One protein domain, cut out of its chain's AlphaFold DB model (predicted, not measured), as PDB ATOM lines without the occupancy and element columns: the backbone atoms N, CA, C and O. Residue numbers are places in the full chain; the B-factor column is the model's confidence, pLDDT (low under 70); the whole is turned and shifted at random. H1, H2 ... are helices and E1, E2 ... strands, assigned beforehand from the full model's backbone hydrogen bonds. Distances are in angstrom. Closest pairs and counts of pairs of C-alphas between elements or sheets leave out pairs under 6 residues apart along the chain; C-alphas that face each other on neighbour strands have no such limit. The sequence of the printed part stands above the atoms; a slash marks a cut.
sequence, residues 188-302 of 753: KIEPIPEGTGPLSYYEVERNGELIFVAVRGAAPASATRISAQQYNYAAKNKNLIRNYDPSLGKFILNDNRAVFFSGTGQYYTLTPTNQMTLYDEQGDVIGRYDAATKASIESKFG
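What this domain is: This is residues 188 to 302 of the 753 residues of an uncharacterized protein of Candidatus Woesearchaeota archaeon (UniProt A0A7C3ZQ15). Two twisted antiparallel sheets, one small and one large, follow each other along an elongated body, and helix H1 sits between them. The small sheet, E2 - E1 - E3, is at one end; the large one, E4 - E5 - E6 - E7 - E8 - E9, is a meander that winds on toward the other end, where helix H2 only grazes it. The printed part has 115 residues, with two named helices and nine named strands in the order E1 E2 E3 H1 E4 E5 E6 E7 E8 E9 H2; the class is mixed, helices and strands. It is only just compact, close to loose, with a radius of gyration of the C-alphas of 15.6 A, and spans 47 by 29 by 25 A.

How they stand to each other: Residues 188 to 189 pair, parallel, with residues 211 to 212 of E2, residues 209 to 216. E2 and E1, residues 199 to 206, form a hairpin, with N 204 and O 211 at 2.8 A. E1 bends by 51 degrees at residue 203. E3, residues 223 to 226, is antiparallel to E1, with N 203 and O 224 at 2.8 A. H1, residues 228 to 236, is on this sheet at a height of 9.2 A; its closest C-alphas to E2 are those of Tyr 231 and Phe 212, 6.4 A apart. H1 is also on the sheet of E4, residues 241 to 245, E5, 250 to 253, E6, 258 to 261, E7, 267 to 270, E8, 276 to 279, and E9, 285 to 289, at a height of 8.6 A. That sheet is strongly twisted and a meander, each strand the antiparallel neighbour of the one before. Across it, N 252 and O 243 are 2.9 A apart, N 259 and O 251 3.2 A, N 268 and O 260 2.9 A, N 269 and O 277 2.9 A, and N 278 and O 287 2.8 A. E6 is staggered, pairing with E5 over residues 258 to 259 and with E7 over 259 to 261. H2, residues 291 to 301, only grazes the sheet; the closest C-alphas of E8 and H2 are those of Met 276 and Lys 294, 6.8 A apart. H1 and H2 are apart. In both helices every O i to N i+4 pair is within hydrogen-bond range.

Where its parts are: E1 begins at C-alpha 199, (178.931, 262.808, 289.178), and measures 20.6 A; E2 measures 21.8 A. H1 measures 12.1 A from C-alpha 228, (183.314, 256.049, 286.778). H2 measures 15.3 A and ends at C-alpha 301, (183.821, 233.172, 281.041).

The domain as a whole: The C-alphas of Gly 195 and Ala 292, the two farthest apart, are 48.7 A apart. The printed part has no cut. The link E2 to E3 is short; the others are tight. Mean pLDDT of the printed part is 72.8; it is under 70 in 45 residues, among them 239 to 258 and 295 to 302.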
ATOM      1  N   LYS A 188     185.916 260.453 271.936       79.62
ATOM      2  CA  LYS A 188     186.224 261.761 272.542       79.62
ATOM      3  C   LYS A 188     185.837 261.790 274.024       79.62
ATOM      4  O   LYS A 188     184.922 261.094 274.447       79.62
ATOM      5  N   ILE A 189     186.525 262.597 274.836       80.75
ATOM      6  CA  ILE A 189     186.285 262.688 276.288       80.75
ATOM      7  C   ILE A 189     186.145 264.155 276.687       80.75
ATOM      8  O   ILE A 189     187.062 264.946 276.459       80.75
ATOM      9  N   GLU A 190     184.998 264.525 277.259       83.12
ATOM     10  CA  GLU A 190     184.732 265.891 277.735       83.12
ATOM     11  C   GLU A 190     185.196 266.060 279.196       83.12
ATOM     12  O   GLU A 190     185.122 265.105 279.959       83.12
ATOM     13  N   PRO A 191     185.706 267.233 279.615       73.81
ATOM     14  CA  PRO A 191     186.204 267.447 280.975       73.81
ATOM     15  C   PRO A 191     185.091 267.415 282.036       73.81
ATOM     16  O   PRO A 191     183.933 267.719 281.763       73.81
ATOM     17  N   ILE A 192     185.467 267.093 283.281       82.06
ATOM     18  CA  ILE A 192     184.539 267.058 284.418       82.06
ATOM     19  C   ILE A 192     184.045 268.485 284.722       82.06
ATOM     20  O   ILE A 192     184.876 269.353 284.994       82.06
ATOM     21  N   PRO A 193     182.727 268.741 284.742       77.88
ATOM     22  CA  PRO A 193     182.192 270.062 285.042       77.88
ATOM     23  C   PRO A 193     182.410 270.446 286.515       77.88
ATOM     24  O   PRO A 193     182.204 269.643 287.442       77.88
ATOM     25  N   GLU A 194     182.791 271.706 286.732       68.06
ATOM     26  CA  GLU A 194     182.885 272.319 288.058       68.06
ATOM     27  C   GLU A 194     181.486 272.440 288.687       68.06
ATOM     28  O   GLU A 194     180.527 272.846 288.036       68.06
ATOM     29  N   GLY A 195     181.341 272.042 289.955       79.06
ATOM     30  CA  GLY A 195     180.067 272.119 290.675       79.06
ATOM     31  C   GLY A 195     179.972 271.172 291.872       79.06
ATOM     32  O   GLY A 195     180.811 270.291 292.059       79.06
ATOM     33  N   THR A 196     178.932 271.340 292.687       64.00
ATOM     34  CA  THR A 196     178.622 270.487 293.843       64.00
ATOM     35  C   THR A 196     177.422 269.591 293.511       64.00
ATOM     36  O   THR A 196     176.331 270.061 293.215       64.00
ATOM     37  N   GLY A 197     177.626 268.271 293.490       79.19
ATOM     38  CA  GLY A 197     176.586 267.278 293.171       79.19
ATOM     39  C   GLY A 197     177.184 265.929 292.753       79.19
ATOM     40  O   GLY A 197     178.346 265.895 292.362       79.19
ATOM     41  N   PRO A 198     176.465 264.802 292.838       79.06
ATOM     42  CA  PRO A 198     177.017 263.507 292.439       79.06
ATOM     43  C   PRO A 198     177.326 263.479 290.931       79.06
ATOM     44  O   PRO A 198     176.500 263.883 290.113       79.06
ATOM     45  N   LEU A 199     178.524 263.011 290.570       85.88
ATOM     46  CA  LEU A 199     178.931 262.808 289.178       85.88
ATOM     47  C   LEU A 199     178.343 261.500 288.653       85.88
ATOM     48  O   LEU A 199     178.444 260.458 289.300       85.88
ATOM     49  N   SER A 200     177.749 261.559 287.468       87.81
ATOM     50  CA  SER A 200     177.353 260.389 286.692       87.81
ATOM     51  C   SER A 200     178.046 260.433 285.337       87.81
ATOM     52  O   SER A 200     178.242 261.505 284.767       87.81
ATOM     53  N   TYR A 201     178.445 259.266 284.846       91.31
ATOM     54  CA  TYR A 201     179.259 259.126 283.645       91.31
ATOM     55  C   TYR A 201     178.427 258.469 282.557       91.31
ATOM     56  O   TYR A 201     177.669 257.532 282.826       91.31
ATOM     57  N   TYR A 202     178.551 258.980 281.341       88.94
ATOM     58  CA  TYR A 202     177.748 258.543 280.216       88.94
ATOM     59  C   TYR A 202     178.576 258.437 278.943       88.94
ATOM     60  O   TYR A 202     179.560 259.147 278.760       88.94
ATOM     61  N   GLU A 203     178.129 257.551 278.073       87.38
ATOM     62  CA  GLU A 203     178.549 257.370 276.695       87.38
ATOM     63  C   GLU A 203     177.457 257.963 275.796       87.38
ATOM     64  O   GLU A 203     176.280 257.619 275.934       87.38
ATOM     65  N   VAL A 204     177.825 258.909 274.935       87.56
ATOM     66  CA  VAL A 204     176.903 259.644 274.062       87.56
ATOM     67  C   VAL A 204     177.437 259.605 272.642       87.56
ATOM     68  O   VAL A 204     178.532 260.096 272.383       87.56
ATOM     69  N   GLU A 205     176.654 259.081 271.707       83.50
ATOM     70  CA  GLU A 205     176.976 259.189 270.288       83.50
ATOM     71  C   GLU A 205     176.548 260.567 269.763       83.50
ATOM     72  O   GLU A 205     175.385 260.963 269.878       83.50
ATOM     73  N   ARG A 206     177.488 261.338 269.207       81.06
ATOM     74  CA  ARG A 206     177.215 262.653 268.610       81.06
ATOM     75  C   ARG A 206     177.982 262.764 267.296       81.06
ATOM     76  O   ARG A 206     179.204 262.761 267.297       81.06
ATOM     77  N   ASN A 207     177.259 262.905 266.184       80.50
ATOM     78  CA  ASN A 207     177.825 263.020 264.830       80.50
ATOM     79  C   ASN A 207     178.715 261.830 264.407       80.50
ATOM     80  O   ASN A 207     179.697 262.033 263.698       80.50
ATOM     81  N   GLY A 208     178.392 260.606 264.842       75.12
ATOM     82  CA  GLY A 208     179.197 259.415 264.544       75.12
ATOM     83  C   GLY A 208     180.505 259.322 265.340       75.12
ATOM     84  O   GLY A 208     181.351 258.496 265.014       75.12
ATOM     85  N   GLU A 209     180.681 260.154 266.372       73.06
ATOM     86  CA  GLU A 209     181.733 260.014 267.382       73.06
ATOM     87  C   GLU A 209     181.123 259.552 268.706       73.06
ATOM     88  O   GLU A 209     180.050 260.015 269.110       73.06
ATOM     89  N   LEU A 210     181.839 258.686 269.418       77.06
ATOM     90  CA  LEU A 210     181.466 258.258 270.754       77.06
ATOM     91  C   LEU A 210     182.112 259.170 271.795       77.06
ATOM     92  O   LEU A 210     183.335 259.251 271.900       77.06
ATOM     93  N   ILE A 211     181.298 259.863 272.582       83.31
ATOM     94  CA  ILE A 211     181.767 260.836 273.565       83.31
ATOM     95  C   ILE A 211     181.502 260.318 274.976       83.31
ATOM     96  O   ILE A 211     180.354 260.128 275.375       83.31
ATOM     97  N   PHE A 212     182.564 260.152 275.763       87.50
ATOM     98  CA  PHE A 212     182.452 259.902 277.196       87.50
ATOM     99  C   PHE A 212     182.356 261.231 277.948       87.50
ATOM    100  O   PHE A 212     183.259 262.070 277.880       87.50
ATOM    101  N   VAL A 213     181.258 261.424 278.674       86.75
ATOM    102  CA  VAL A 213     180.947 262.665 279.391       86.75
ATOM    103  C   VAL A 213     180.683 262.387 280.866       86.75
ATOM    104  O   VAL A 213     180.025 261.410 281.229       86.75
ATOM    105  N   ALA A 214     181.171 263.271 281.730       89.25
ATOM    106  CA  ALA A 214     180.793 263.305 283.134       89.25
ATOM    107  C   ALA A 214     179.814 264.464 283.343       89.25
ATOM    108  O   ALA A 214     180.142 265.610 283.050       89.25
ATOM    109  N   VAL A 215     178.616 264.191 283.855       87.12
ATOM    110  CA  VAL A 215     177.607 265.224 284.128       87.12
ATOM    111  C   VAL A 215     177.182 265.191 285.590       87.12
ATOM    112  O   VAL A 215     177.130 264.139 286.233       87.12
ATOM    113  N   ARG A 216     176.863 266.370 286.127       87.00
ATOM    114  CA  ARG A 216     176.170 266.520 287.409       87.00
ATOM    115  C   ARG A 216     174.709 266.837 287.096       87.00
ATOM    116  O   ARG A 216     174.416 267.940 286.650       87.00
ATOM    117  N   GLY A 217     173.809 265.874 287.284       82.06
ATOM    118  CA  GLY A 217     172.378 266.051 287.006       82.06
ATOM    119  C   GLY A 217     171.797 264.991 286.071       82.06
ATOM    120  O   GLY A 217     172.240 263.845 286.074       82.06
ATOM    121  N   ALA A 218     170.759 265.369 285.322       79.06
ATOM    122  CA  ALA A 218     170.039 264.463 284.433       79.06
ATOM    123  C   ALA A 218     170.919 263.974 283.270       79.06
ATOM    124  O   ALA A 218     171.748 264.720 282.747       79.06
ATOM    125  N   ALA A 219     170.713 262.719 282.865       82.69
ATOM    126  CA  ALA A 219     171.389 262.125 281.719       82.69
ATOM    127  C   ALA A 219     171.079 262.912 280.429       82.69
ATOM    128  O   ALA A 219     169.927 263.319 280.242       82.69
ATOM    129  N   PRO A 220     172.050 263.096 279.516       79.69
ATOM    130  CA  PRO A 220     171.763 263.591 278.175       79.69
ATOM    131  C   PRO A 220     170.761 262.667 277.464       79.69
ATOM    132  O   PRO A 220     170.752 261.454 277.689       79.69
ATOM    133  N   ALA A 221     169.920 263.225 276.592       73.69
ATOM    134  CA  ALA A 221     169.101 262.400 275.706       73.69
ATOM    135  C   ALA A 221     170.029 261.506 274.856       73.69
ATOM    136  O   ALA A 221     171.092 261.972 274.457       73.69
ATOM    137  N   SER A 222     169.640 260.239 274.650       80.06
ATOM    138  CA  SER A 222     170.410 259.174 273.967       80.06
ATOM    139  C   SER A 222     171.732 258.732 274.620       80.06
ATOM    140  O   SER A 222     172.587 258.171 273.943       80.06
ATOM    141  N   ALA A 223     171.902 258.950 275.928       86.19
ATOM    142  CA  ALA A 223     173.108 258.566 276.660       86.19
ATOM    143  C   ALA A 223     173.009 257.182 277.332       86.19
ATOM    144  O   ALA A 223     172.053 256.909 278.064       86.19
ATOM    145  N   THR A 224     174.040 256.347 277.184       88.25
ATOM    146  CA  THR A 224     174.194 255.087 277.934       88.25
ATOM    147  C   THR A 224     175.032 255.343 279.179       88.25
ATOM    148  O   THR A 224     176.110 255.925 279.104       88.25
ATOM    149  N   ARG A 225     174.551 254.948 280.361       86.44
ATOM    150  CA  ARG A 225     175.307 255.145 281.607       86.44
ATOM    151  C   ARG A 225     176.519 254.212 281.636       86.44
ATOM    152  O   ARG A 225     176.358 253.006 281.490       86.44
ATOM    153  N   ILE A 226     177.693 254.767 281.918       85.31
ATOM    154  CA  ILE A 226     178.936 254.015 282.111       85.31
ATOM    155  C   ILE A 226     179.446 254.171 283.544       85.31
ATOM    156  O   ILE A 226     179.001 255.043 284.301       85.31
ATOM    157  N   SER A 227     180.369 253.305 283.955       84.44
ATOM    158  CA  SER A 227     180.980 253.409 285.277       84.44
ATOM    159  C   SER A 227     181.995 254.560 285.332       84.44
ATOM    160  O   SER A 227     182.604 254.942 284.331       84.44
ATOM    161  N   ALA A 228     182.233 255.088 286.536       76.56
ATOM    162  CA  ALA A 228     183.314 256.049 286.778       76.56
ATOM    163  C   ALA A 228     184.684 255.504 286.335       76.56
ATOM    164  O   ALA A 228     185.557 256.259 285.919       76.56
ATOM    165  N   GLN A 229     184.856 254.183 286.411       73.44
ATOM    166  CA  GLN A 229     186.085 253.482 286.055       73.44
ATOM    167  C   GLN A 229     186.306 253.478 284.540       73.44
ATOM    168  O   GLN A 229     187.400 253.817 284.097       73.44
ATOM    169  N   GLN A 230     185.265 253.183 283.750       74.12
ATOM    170  CA  GLN A 230     185.325 253.258 282.285       74.12
ATOM    171  C   GLN A 230     185.698 254.673 281.827       74.12
ATOM    172  O   GLN A 230     186.597 254.841 281.004       74.12
ATOM    173  N   TYR A 231     185.087 255.694 282.437       85.19
ATOM    174  CA  TYR A 231     185.401 257.089 282.142       85.19
ATOM    175  C   TYR A 231     186.843 257.461 282.519       85.19
ATOM    176  O   TYR A 231     187.572 258.021 281.702       85.19
ATOM    177  N   ASN A 232     187.292 257.128 283.734       79.12
ATOM    178  CA  ASN A 232     188.641 257.464 284.202       79.12
ATOM    179  C   ASN A 232     189.730 256.749 283.395       79.12
ATOM    180  O   ASN A 232     190.766 257.347 283.100       79.12
ATOM    181  N   TYR A 233     189.501 255.491 283.010       74.50
ATOM    182  CA  TYR A 233     190.428 254.761 282.157       74.50
ATOM    183  C   TYR A 233     190.512 255.380 280.765       74.50
ATOM    184  O   TYR A 233     191.621 255.616 280.275       74.50
ATOM    185  N   ALA A 234     189.362 255.684 280.154       75.69
ATOM    186  CA  ALA A 234     189.323 256.375 278.877       75.69
ATOM    187  C   ALA A 234     190.074 257.714 278.974       75.69
ATOM    188  O   ALA A 234     190.935 258.003 278.146       75.69
ATOM    189  N   ALA A 235     189.831 258.496 280.032       73.56
ATOM    190  CA  ALA A 235     190.452 259.803 280.240       73.56
ATOM    191  C   ALA A 235     191.978 259.715 280.406       73.56
ATOM    192  O   ALA A 235     192.711 260.508 279.808       73.56
ATOM    193  N   LYS A 236     192.466 258.731 281.177       77.19
ATOM    194  CA  LYS A 236     193.899 258.483 281.411       77.19
ATOM    195  C   LYS A 236     194.618 258.005 280.146       77.19
ATOM    196  O   LYS A 236     195.769 258.372 279.928       77.19
ATOM    197  N   ASN A 237     193.936 257.229 279.303       68.00
ATOM    198  CA  ASN A 237     194.507 256.593 278.113       68.00
ATOM    199  C   ASN A 237     194.001 257.204 276.798       68.00
ATOM    200  O   ASN A 237     194.097 256.566 275.753       68.00
ATOM    201  N   LYS A 238     193.494 258.444 276.818       74.06
ATOM    202  CA  LYS A 238     192.858 259.093 275.656       74.06
ATOM    203  C   LYS A 238     193.733 259.137 274.396       74.06
ATOM    204  O   LYS A 238     193.215 259.112 273.292       74.06
ATOM    205  N   ASN A 239     195.057 259.178 274.566       61.94
ATOM    206  CA  ASN A 239     196.024 259.199 273.465       61.94
ATOM    207  C   ASN A 239     196.387 257.793 272.959       61.94
ATOM    208  O   ASN A 239     197.127 257.675 271.989       61.94
ATOM    209  N   LEU A 240     195.951 256.743 273.656       59.72
ATOM    210  CA  LEU A 240     196.234 255.347 273.335       59.72
ATOM    211  C   LEU A 240     195.009 254.624 272.783       59.72
ATOM    212  O   LEU A 240     195.197 253.592 272.168       59.72
ATOM    213  N   ILE A 241     193.786 255.109 272.985       64.81
ATOM    214  CA  ILE A 241     192.569 254.439 272.509       64.81
ATOM    215  C   ILE A 241     192.343 254.785 271.036       64.81
ATOM    216  O   ILE A 241     192.144 255.949 270.701       64.81
ATOM    217  N   ARG A 242     192.356 253.768 270.169       59.53
ATOM    218  CA  ARG A 242     192.132 253.923 268.727       59.53
ATOM    219  C   ARG A 242     190.662 253.759 268.366       59.53
ATOM    220  O   ARG A 242     190.130 254.570 267.622       59.53
ATOM    221  N   ASN A 243     190.023 252.721 268.909       63.75
ATOM    222  CA  ASN A 243     188.634 252.352 268.631       63.75
ATOM    223  C   ASN A 243     187.977 251.736 269.880       63.75
ATOM    224  O   ASN A 243     188.663 251.132 270.712       63.75
ATOM    225  N   TYR A 244     186.651 251.840 269.986       62.88
ATOM    226  CA  TYR A 244     185.835 251.161 270.999       62.88
ATOM    227  C   TYR A 244     184.764 250.299 270.326       62.88
ATOM    228  O   TYR A 244     184.142 250.734 269.357       62.88
ATOM    229  N   ASP A 245     184.562 249.082 270.837       61.66
ATOM    230  CA  ASP A 245     183.460 248.207 270.431       61.66
ATOM    231  C   ASP A 245     182.395 248.172 271.544       61.66
ATOM    232  O   ASP A 245     182.599 247.500 272.568       61.66
ATOM    233  N   PRO A 246     181.256 248.868 271.362       53.00
ATOM    234  CA  PRO A 246     180.201 248.951 272.367       53.00
ATOM    235  C   PRO A 246     179.475 247.621 272.590       53.00
ATOM    236  O   PRO A 246     178.962 247.387 273.683       53.00
ATOM    237  N   SER A 247     179.459 246.718 271.602       51.47
ATOM    238  CA  SER A 247     178.808 245.406 271.735       51.47
ATOM    239  C   SER A 247     179.581 244.458 272.654       51.47
ATOM    240  O   SER A 247     179.014 243.524 273.224       51.47
ATOM    241  N   LEU A 248     180.875 244.727 272.829       52.09
ATOM    242  CA  LEU A 248     181.790 243.900 273.598       52.09
ATOM    243  C   LEU A 248     182.342 244.591 274.857       52.09
ATOM    244  O   LEU A 248     182.997 243.931 275.664       52.09
ATOM    245  N   GLY A 249     182.119 245.901 275.020       57.78
ATOM    246  CA  GLY A 249     182.694 246.701 276.106       57.78
ATOM    247  C   GLY A 249     184.225 246.773 276.057       57.78
ATOM    248  O   GLY A 249     184.873 246.815 277.105       57.78
ATOM    249  N   LYS A 250     184.812 246.726 274.850       66.00
ATOM    250  CA  LYS A 250     186.263 246.601 274.631       66.00
ATOM    251  C   LYS A 250     186.866 247.902 274.114       66.00
ATOM    252  O   LYS A 250     186.376 248.476 273.144       66.00
ATOM    253  N   PHE A 251     187.997 248.298 274.695       68.56
ATOM    254  CA  PHE A 251     188.866 249.336 274.132       68.56
ATOM    255  C   PHE A 251     190.026 248.691 273.374       68.56
ATOM    256  O   PHE A 251     190.659 247.761 273.884       68.56
ATOM    257  N   ILE A 252     190.314 249.206 272.180       61.75
ATOM    258  CA  ILE A 252     191.472 248.820 271.368       61.75
ATOM    259  C   ILE A 252     192.516 249.930 271.476       61.75
ATOM    260  O   ILE A 252     192.244 251.076 271.107       61.75
ATOM    261  N   LEU A 253     193.700 249.591 271.989       64.38
ATOM    262  CA  LEU A 253     194.804 250.534 272.146       64.38
ATOM    263  C   LEU A 253     195.706 250.604 270.890       64.38
ATOM    264  O   LEU A 253     195.715 249.693 270.065       64.38
ATOM    265  N   ASN A 254     196.486 251.682 270.760       48.31
ATOM    266  CA  ASN A 254     197.360 252.024 269.623       48.31
ATOM    267  C   ASN A 254     198.487 251.015 269.349       48.31
ATOM    268  O   ASN A 254     199.149 251.095 268.321       48.31
ATOM    269  N   ASP A 255     198.697 250.063 270.246       61.59
ATOM    270  CA  ASP A 255     199.688 248.994 270.158       61.59
ATOM    271  C   ASP A 255     199.047 247.598 270.113       61.59
ATOM    272  O   ASP A 255     199.664 246.609 270.504       61.59
ATOM    273  N   ASN A 256     197.800 247.522 269.638       55.44
ATOM    274  CA  ASN A 256     197.009 246.296 269.518       55.44
ATOM    275  C   ASN A 256     196.720 245.582 270.852       55.44
ATOM    276  O   ASN A 256     196.339 244.412 270.855       55.44
ATOM    277  N   ARG A 257     196.832 246.270 271.995       67.94
ATOM    278  CA  ARG A 257     196.370 245.734 273.282       67.94
ATOM    279  C   ARG A 257     194.856 245.903 273.428       67.94
ATOM    280  O   ARG A 257     194.325 247.001 273.265       67.94
ATOM    281  N   ALA A 258     194.165 244.817 273.771       64.31
ATOM    282  CA  ALA A 258     192.751 244.837 274.138       64.31
ATOM    283  C   ALA A 258     192.594 244.931 275.662       64.31
ATOM    284  O   ALA A 258     193.302 244.244 276.406       64.31
ATOM    285  N   VAL A 259     191.662 245.773 276.114       73.12
ATOM    286  CA  VAL A 259     191.397 246.019 277.539       73.12
ATOM    287  C   VAL A 259     189.977 245.596 277.887       73.12
ATOM    288  O   VAL A 259     189.025 246.006 277.223       73.12
ATOM    289  N   PHE A 260     189.848 244.806 278.951       73.38
ATOM    290  CA  PHE A 260     188.579 244.259 279.433       73.38
ATOM    291  C   PHE A 260     188.348 244.680 280.874       73.38
ATOM    292  O   PHE A 260     189.231 244.472 281.701       73.38
ATOM    293  N   PHE A 261     187.165 245.195 281.196       69.06
ATOM    294  CA  PHE A 261     186.796 245.560 282.564       69.06
ATOM    295  C   PHE A 261     185.951 244.457 283.194       69.06
ATOM    296  O   PHE A 261     184.941 244.042 282.626       69.06
ATOM    297  N   SER A 262     186.337 243.992 284.380       66.25
ATOM    298  CA  SER A 262     185.444 243.199 285.214       66.25
ATOM    299  C   SER A 262     184.423 244.126 285.882       66.25
ATOM    300  O   SER A 262     184.707 245.286 286.185       66.25
ATOM    301  N   GLY A 263     183.236 243.605 286.204       56.09
ATOM    302  CA  GLY A 263     182.242 244.336 287.005       56.09
ATOM    303  C   GLY A 263     182.696 244.672 288.437       56.09
ATOM    304  O   GLY A 263     181.923 245.255 289.189       56.09
ATOM    305  N   THR A 264     183.922 244.299 288.826       66.38
ATOM    306  CA  THR A 264     184.516 244.527 290.152       66.38
ATOM    307  C   THR A 264     185.650 245.558 290.132       66.38
ATOM    308  O   THR A 264     186.435 245.596 291.072       66.38
ATOM    309  N   GLY A 265     185.783 246.346 289.060       55.66
ATOM    310  CA  GLY A 265     186.776 247.424 288.962       55.66
ATOM    311  C   GLY A 265     188.184 247.009 288.543       55.66
ATOM    312  O   GLY A 265     189.054 247.859 288.383       55.66
ATOM    313  N   GLN A 266     188.408 245.721 288.299       75.50
ATOM    314  CA  GLN A 266     189.677 245.227 287.778       75.50
ATOM    315  C   GLN A 266     189.659 245.250 286.251       75.50
ATOM    316  O   GLN A 266     188.592 245.162 285.635       75.50
ATOM    317  N   TYR A 267     190.828 245.332 285.623       77.31
ATOM    318  CA  TYR A 267     190.913 245.202 284.172       77.31
ATOM    319  C   TYR A 267     192.055 244.298 283.722       77.31
ATOM    320  O   TYR A 267     193.101 244.207 284.362       77.31
ATOM    321  N   TYR A 268     191.832 243.614 282.603       78.81
ATOM    322  CA  TYR A 268     192.802 242.721 281.982       78.81
ATOM    323  C   TYR A 268     193.391 243.390 280.746       78.81
ATOM    324  O   TYR A 268     192.648 243.952 279.940       78.81
ATOM    325  N   THR A 269     194.706 243.281 280.565       77.19
ATOM    326  CA  THR A 269     195.359 243.577 279.283       77.19
ATOM    327  C   THR A 269     195.962 242.308 278.709       77.19
ATOM    328  O   THR A 269     196.628 241.562 279.436       77.19
ATOM    329  N   LEU A 270     195.801 242.106 277.406       70.00
ATOM    330  CA  LEU A 270     196.544 241.100 276.653       70.00
ATOM    331  C   LEU A 270     197.770 241.776 276.023       70.00
ATOM    332  O   LEU A 270     197.611 242.749 275.285       70.00
ATOM    333  N   THR A 271     198.985 241.336 276.361       64.81
ATOM    334  CA  THR A 271     200.205 241.804 275.673       64.81
ATOM    335  C   THR A 271     200.351 241.124 274.313       64.81
ATOM    336  O   THR A 271     199.825 240.024 274.196       64.81
ATOM    337  N   PRO A 272     201.155 241.686 273.378       51.22
ATOM    338  CA  PRO A 272     201.608 241.057 272.123       51.22
ATOM    339  C   PRO A 272     202.429 239.758 272.265       51.22
ATOM    340  O   PRO A 272     203.075 239.335 271.315       51.22
ATOM    341  N   THR A 273     202.454 239.157 273.453       63.72
ATOM    342  CA  THR A 273     203.055 237.843 273.732       63.72
ATOM    343  C   THR A 273     202.038 236.886 274.361       63.72
ATOM    344  O   THR A 273     202.409 235.917 275.030       63.72
ATOM    345  N   ASN A 274     200.744 237.189 274.222       65.00
ATOM    346  CA  ASN A 274     199.625 236.445 274.783       65.00
ATOM    347  C   ASN A 274     199.621 236.304 276.314       65.00
ATOM    348  O   ASN A 274     198.913 235.456 276.869       65.00
ATOM    349  N   GLN A 275     200.366 237.158 277.022       76.31
ATOM    350  CA  GLN A 275     200.372 237.187 278.478       76.31
ATOM    351  C   GLN A 275     199.230 238.073 278.985       76.31
ATOM    352  O   GLN A 275     199.171 239.275 278.715       76.31
ATOM    353  N   MET A 276     198.320 237.481 279.760       82.12
ATOM    354  CA  MET A 276     197.220 238.217 280.377       82.12
ATOM    355  C   MET A 276     197.670 238.791 281.723       82.12
ATOM    356  O   MET A 276     198.051 238.050 282.634       82.12
ATOM    357  N   THR A 277     197.617 240.115 281.855       82.06
ATOM    358  CA  THR A 277     197.940 240.828 283.100       82.06
ATOM    359  C   THR A 277     196.675 241.454 283.672       82.06
ATOM    360  O   THR A 277     195.952 242.138 282.950       82.06
ATOM    361  N   LEU A 278     196.403 241.195 284.951       83.94
ATOM    362  CA  LEU A 278     195.302 241.772 285.714       83.94
ATOM    363  C   LEU A 278     195.803 242.944 286.543       83.94
ATOM    364  O   LEU A 278     196.777 242.825 287.294       83.94
ATOM    365  N   TYR A 279     195.082 244.044 286.418       80.12
ATOM    366  CA  TYR A 279     195.313 245.276 287.140       80.12
ATOM    367  C   TYR A 279     194.155 245.545 288.096       80.12
ATOM    368  O   TYR A 279     193.003 245.216 287.795       80.12
ATOM    369  N   ASP A 280     194.462 246.138 289.244       77.06
ATOM    370  CA  ASP A 280     193.442 246.682 290.137       77.06
ATOM    371  C   ASP A 280     192.920 248.047 289.658       77.06
ATOM    372  O   ASP A 280     193.272 248.551 288.587       77.06
ATOM    373  N   GLU A 281     192.051 248.648 290.472       65.81
ATOM    374  CA  GLU A 281     191.413 249.937 290.199       65.81
ATOM    375  C   GLU A 281     192.415 251.102 290.110       65.81
ATOM    376  O   GLU A 281     192.124 252.128 289.488       65.81
ATOM    377  N   GLN A 282     193.597 250.966 290.716       69.56
ATOM    378  CA  GLN A 282     194.663 251.967 290.723       69.56
ATOM    379  C   GLN A 282     195.588 251.816 289.502       69.56
ATOM    380  O   GLN A 282     196.303 252.754 289.127       69.56
ATOM    381  N   GLY A 283     195.492 250.682 288.804       65.44
ATOM    382  CA  GLY A 283     196.345 250.323 287.681       65.44
ATOM    383  C   GLY A 283     197.641 249.645 288.111       65.44
ATOM    384  O   GLY A 283     198.578 249.602 287.312       65.44
ATOM    385  N   ASP A 284     197.688 249.111 289.330       73.06
ATOM    386  CA  ASP A 284     198.785 248.284 289.806       73.06
ATOM    387  C   ASP A 284     198.582 246.836 289.348       73.06
ATOM    388  O   ASP A 284     197.464 246.324 289.269       73.06
ATOM    389  N   VAL A 285     199.679 246.163 288.995       80.00
ATOM    390  CA  VAL A 285     199.638 244.761 288.563       80.00
ATOM    391  C   VAL A 285     199.371 243.882 289.777       80.00
ATOM    392  O   VAL A 285     200.251 243.698 290.614       80.00
ATOM    393  N   ILE A 286     198.191 243.273 289.826       82.69
ATOM    394  CA  ILE A 286     197.807 242.347 290.900       82.69
ATOM    395  C   ILE A 286     197.871 240.878 290.472       82.69
ATOM    396  O   ILE A 286     197.808 239.985 291.315       82.69
ATOM    397  N   GLY A 287     198.043 240.598 289.175       84.38
ATOM    398  CA  GLY A 287     198.247 239.237 288.686       84.38
ATOM    399  C   GLY A 287     198.807 239.175 287.270       84.38
ATOM    400  O   GLY A 287     198.472 239.989 286.414       84.38
ATOM    401  N   ARG A 288     199.649 238.175 287.007       85.75
ATOM    402  CA  ARG A 288     200.055 237.767 285.656       85.75
ATOM    403  C   ARG A 288     199.708 236.299 285.495       85.75
ATOM    404  O   ARG A 288     200.090 235.493 286.338       85.75
ATOM    405  N   TYR A 289     198.992 235.970 284.433       80.50
ATOM    406  CA  TYR A 289     198.502 234.620 284.197       80.50
ATOM    407  C   TYR A 289     199.287 233.960 283.069       80.50
ATOM    408  O   TYR A 289     199.556 234.578 282.038       80.50
ATOM    409  N   ASP A 290     199.668 232.705 283.288       78.62
ATOM    410  CA  ASP A 290     200.255 231.856 282.259       78.62
ATOM    411  C   ASP A 290     199.184 231.344 281.279       78.62
ATOM    412  O   ASP A 290     197.979 231.538 281.471       78.62
ATOM    413  N   ALA A 291     199.621 230.677 280.209       69.31
ATOM    414  CA  ALA A 291     198.733 230.171 279.163       69.31
ATOM    415  C   ALA A 291     197.676 229.178 279.689       69.31
ATOM    416  O   ALA A 291     196.550 229.157 279.197       69.31
ATOM    417  N   ALA A 292     198.004 228.385 280.715       70.12
ATOM    418  CA  ALA A 292     197.073 227.431 281.315       70.12
ATOM    419  C   ALA A 292     195.970 228.143 282.115       70.12
ATOM    420  O   ALA A 292     194.792 227.786 282.030       70.12
ATOM    421  N   THR A 293     196.335 229.187 282.856       68.19
ATOM    422  CA  THR A 293     195.381 229.988 283.625       68.19
ATOM    423  C   THR A 293     194.539 230.879 282.713       68.19
ATOM    424  O   THR A 293     193.338 231.017 282.944       68.19
ATOM    425  N   LYS A 294     195.127 231.400 281.625       73.56
ATOM    426  CA  LYS A 294     194.405 232.057 280.525       73.56
ATOM    427  C   LYS A 294     193.318 231.136 279.957       73.56
ATOM    428  O   LYS A 294     192.156 231.526 279.971       73.56
ATOM    429  N   ALA A 295     193.660 229.899 279.585       66.81
ATOM    430  CA  ALA A 295     192.708 228.919 279.050       66.81
ATOM    431  C   ALA A 295     191.584 228.550 280.041       66.81
ATOM    432  O   ALA A 295     190.437 228.317 279.658       66.81
ATOM    433  N   SER A 296     191.890 228.523 281.342       61.47
ATOM    434  CA  SER A 296     190.888 228.307 282.394       61.47
ATOM    435  C   SER A 296     189.907 229.482 282.511       61.47
ATOM    436  O   SER A 296     188.702 229.276 282.662       61.47
ATOM    437  N   ILE A 297     190.402 230.718 282.389       57.22
ATOM    438  CA  ILE A 297     189.584 231.940 282.402       57.22
ATOM    439  C   ILE A 297     188.737 232.034 281.122       57.22
ATOM    440  O   ILE A 297     187.537 232.284 281.217       57.22
ATOM    441  N   GLU A 298     189.314 231.739 279.956       62.03
ATOM    442  CA  GLU A 298     188.605 231.597 278.673       62.03
ATOM    443  C   GLU A 298     187.420 230.630 278.788       62.03
ATOM    444  O   GLU A 298     186.278 230.991 278.507       62.03
ATOM    445  N   SER A 299     187.672 229.433 279.325       54.72
ATOM    446  CA  SER A 299     186.655 228.403 279.559       54.72
ATOM    447  C   SER A 299     185.574 228.839 280.555       54.72
ATOM    448  O   SER A 299     184.387 228.597 280.339       54.72
ATOM    449  N   LYS A 300     185.961 229.518 281.644       50.06
ATOM    450  CA  LYS A 300     185.034 229.929 282.710       50.06
ATOM    451  C   LYS A 300     184.101 231.066 282.293       50.06
ATOM    452  O   LYS A 300     182.968 231.111 282.767       50.06
ATOM    453  N   PHE A 301     184.573 231.981 281.449       46.00
ATOM    454  CA  PHE A 301     183.821 233.172 281.041       46.00
ATOM    455  C   PHE A 301     183.315 233.118 279.595       46.00
ATOM    456  O   PHE A 301     182.672 234.066 279.151       46.00
ATOM    457  N   GLY A 302     183.568 232.024 278.866       45.28
ATOM    458  CA  GLY A 302     183.167 231.885 277.464       45.28
ATOM    459  C   GLY A 302     183.893 232.866 276.539       45.28
ATOM    460  O   GLY A 302     183.292 233.383 275.602       45.28
TER     461      GLY A 302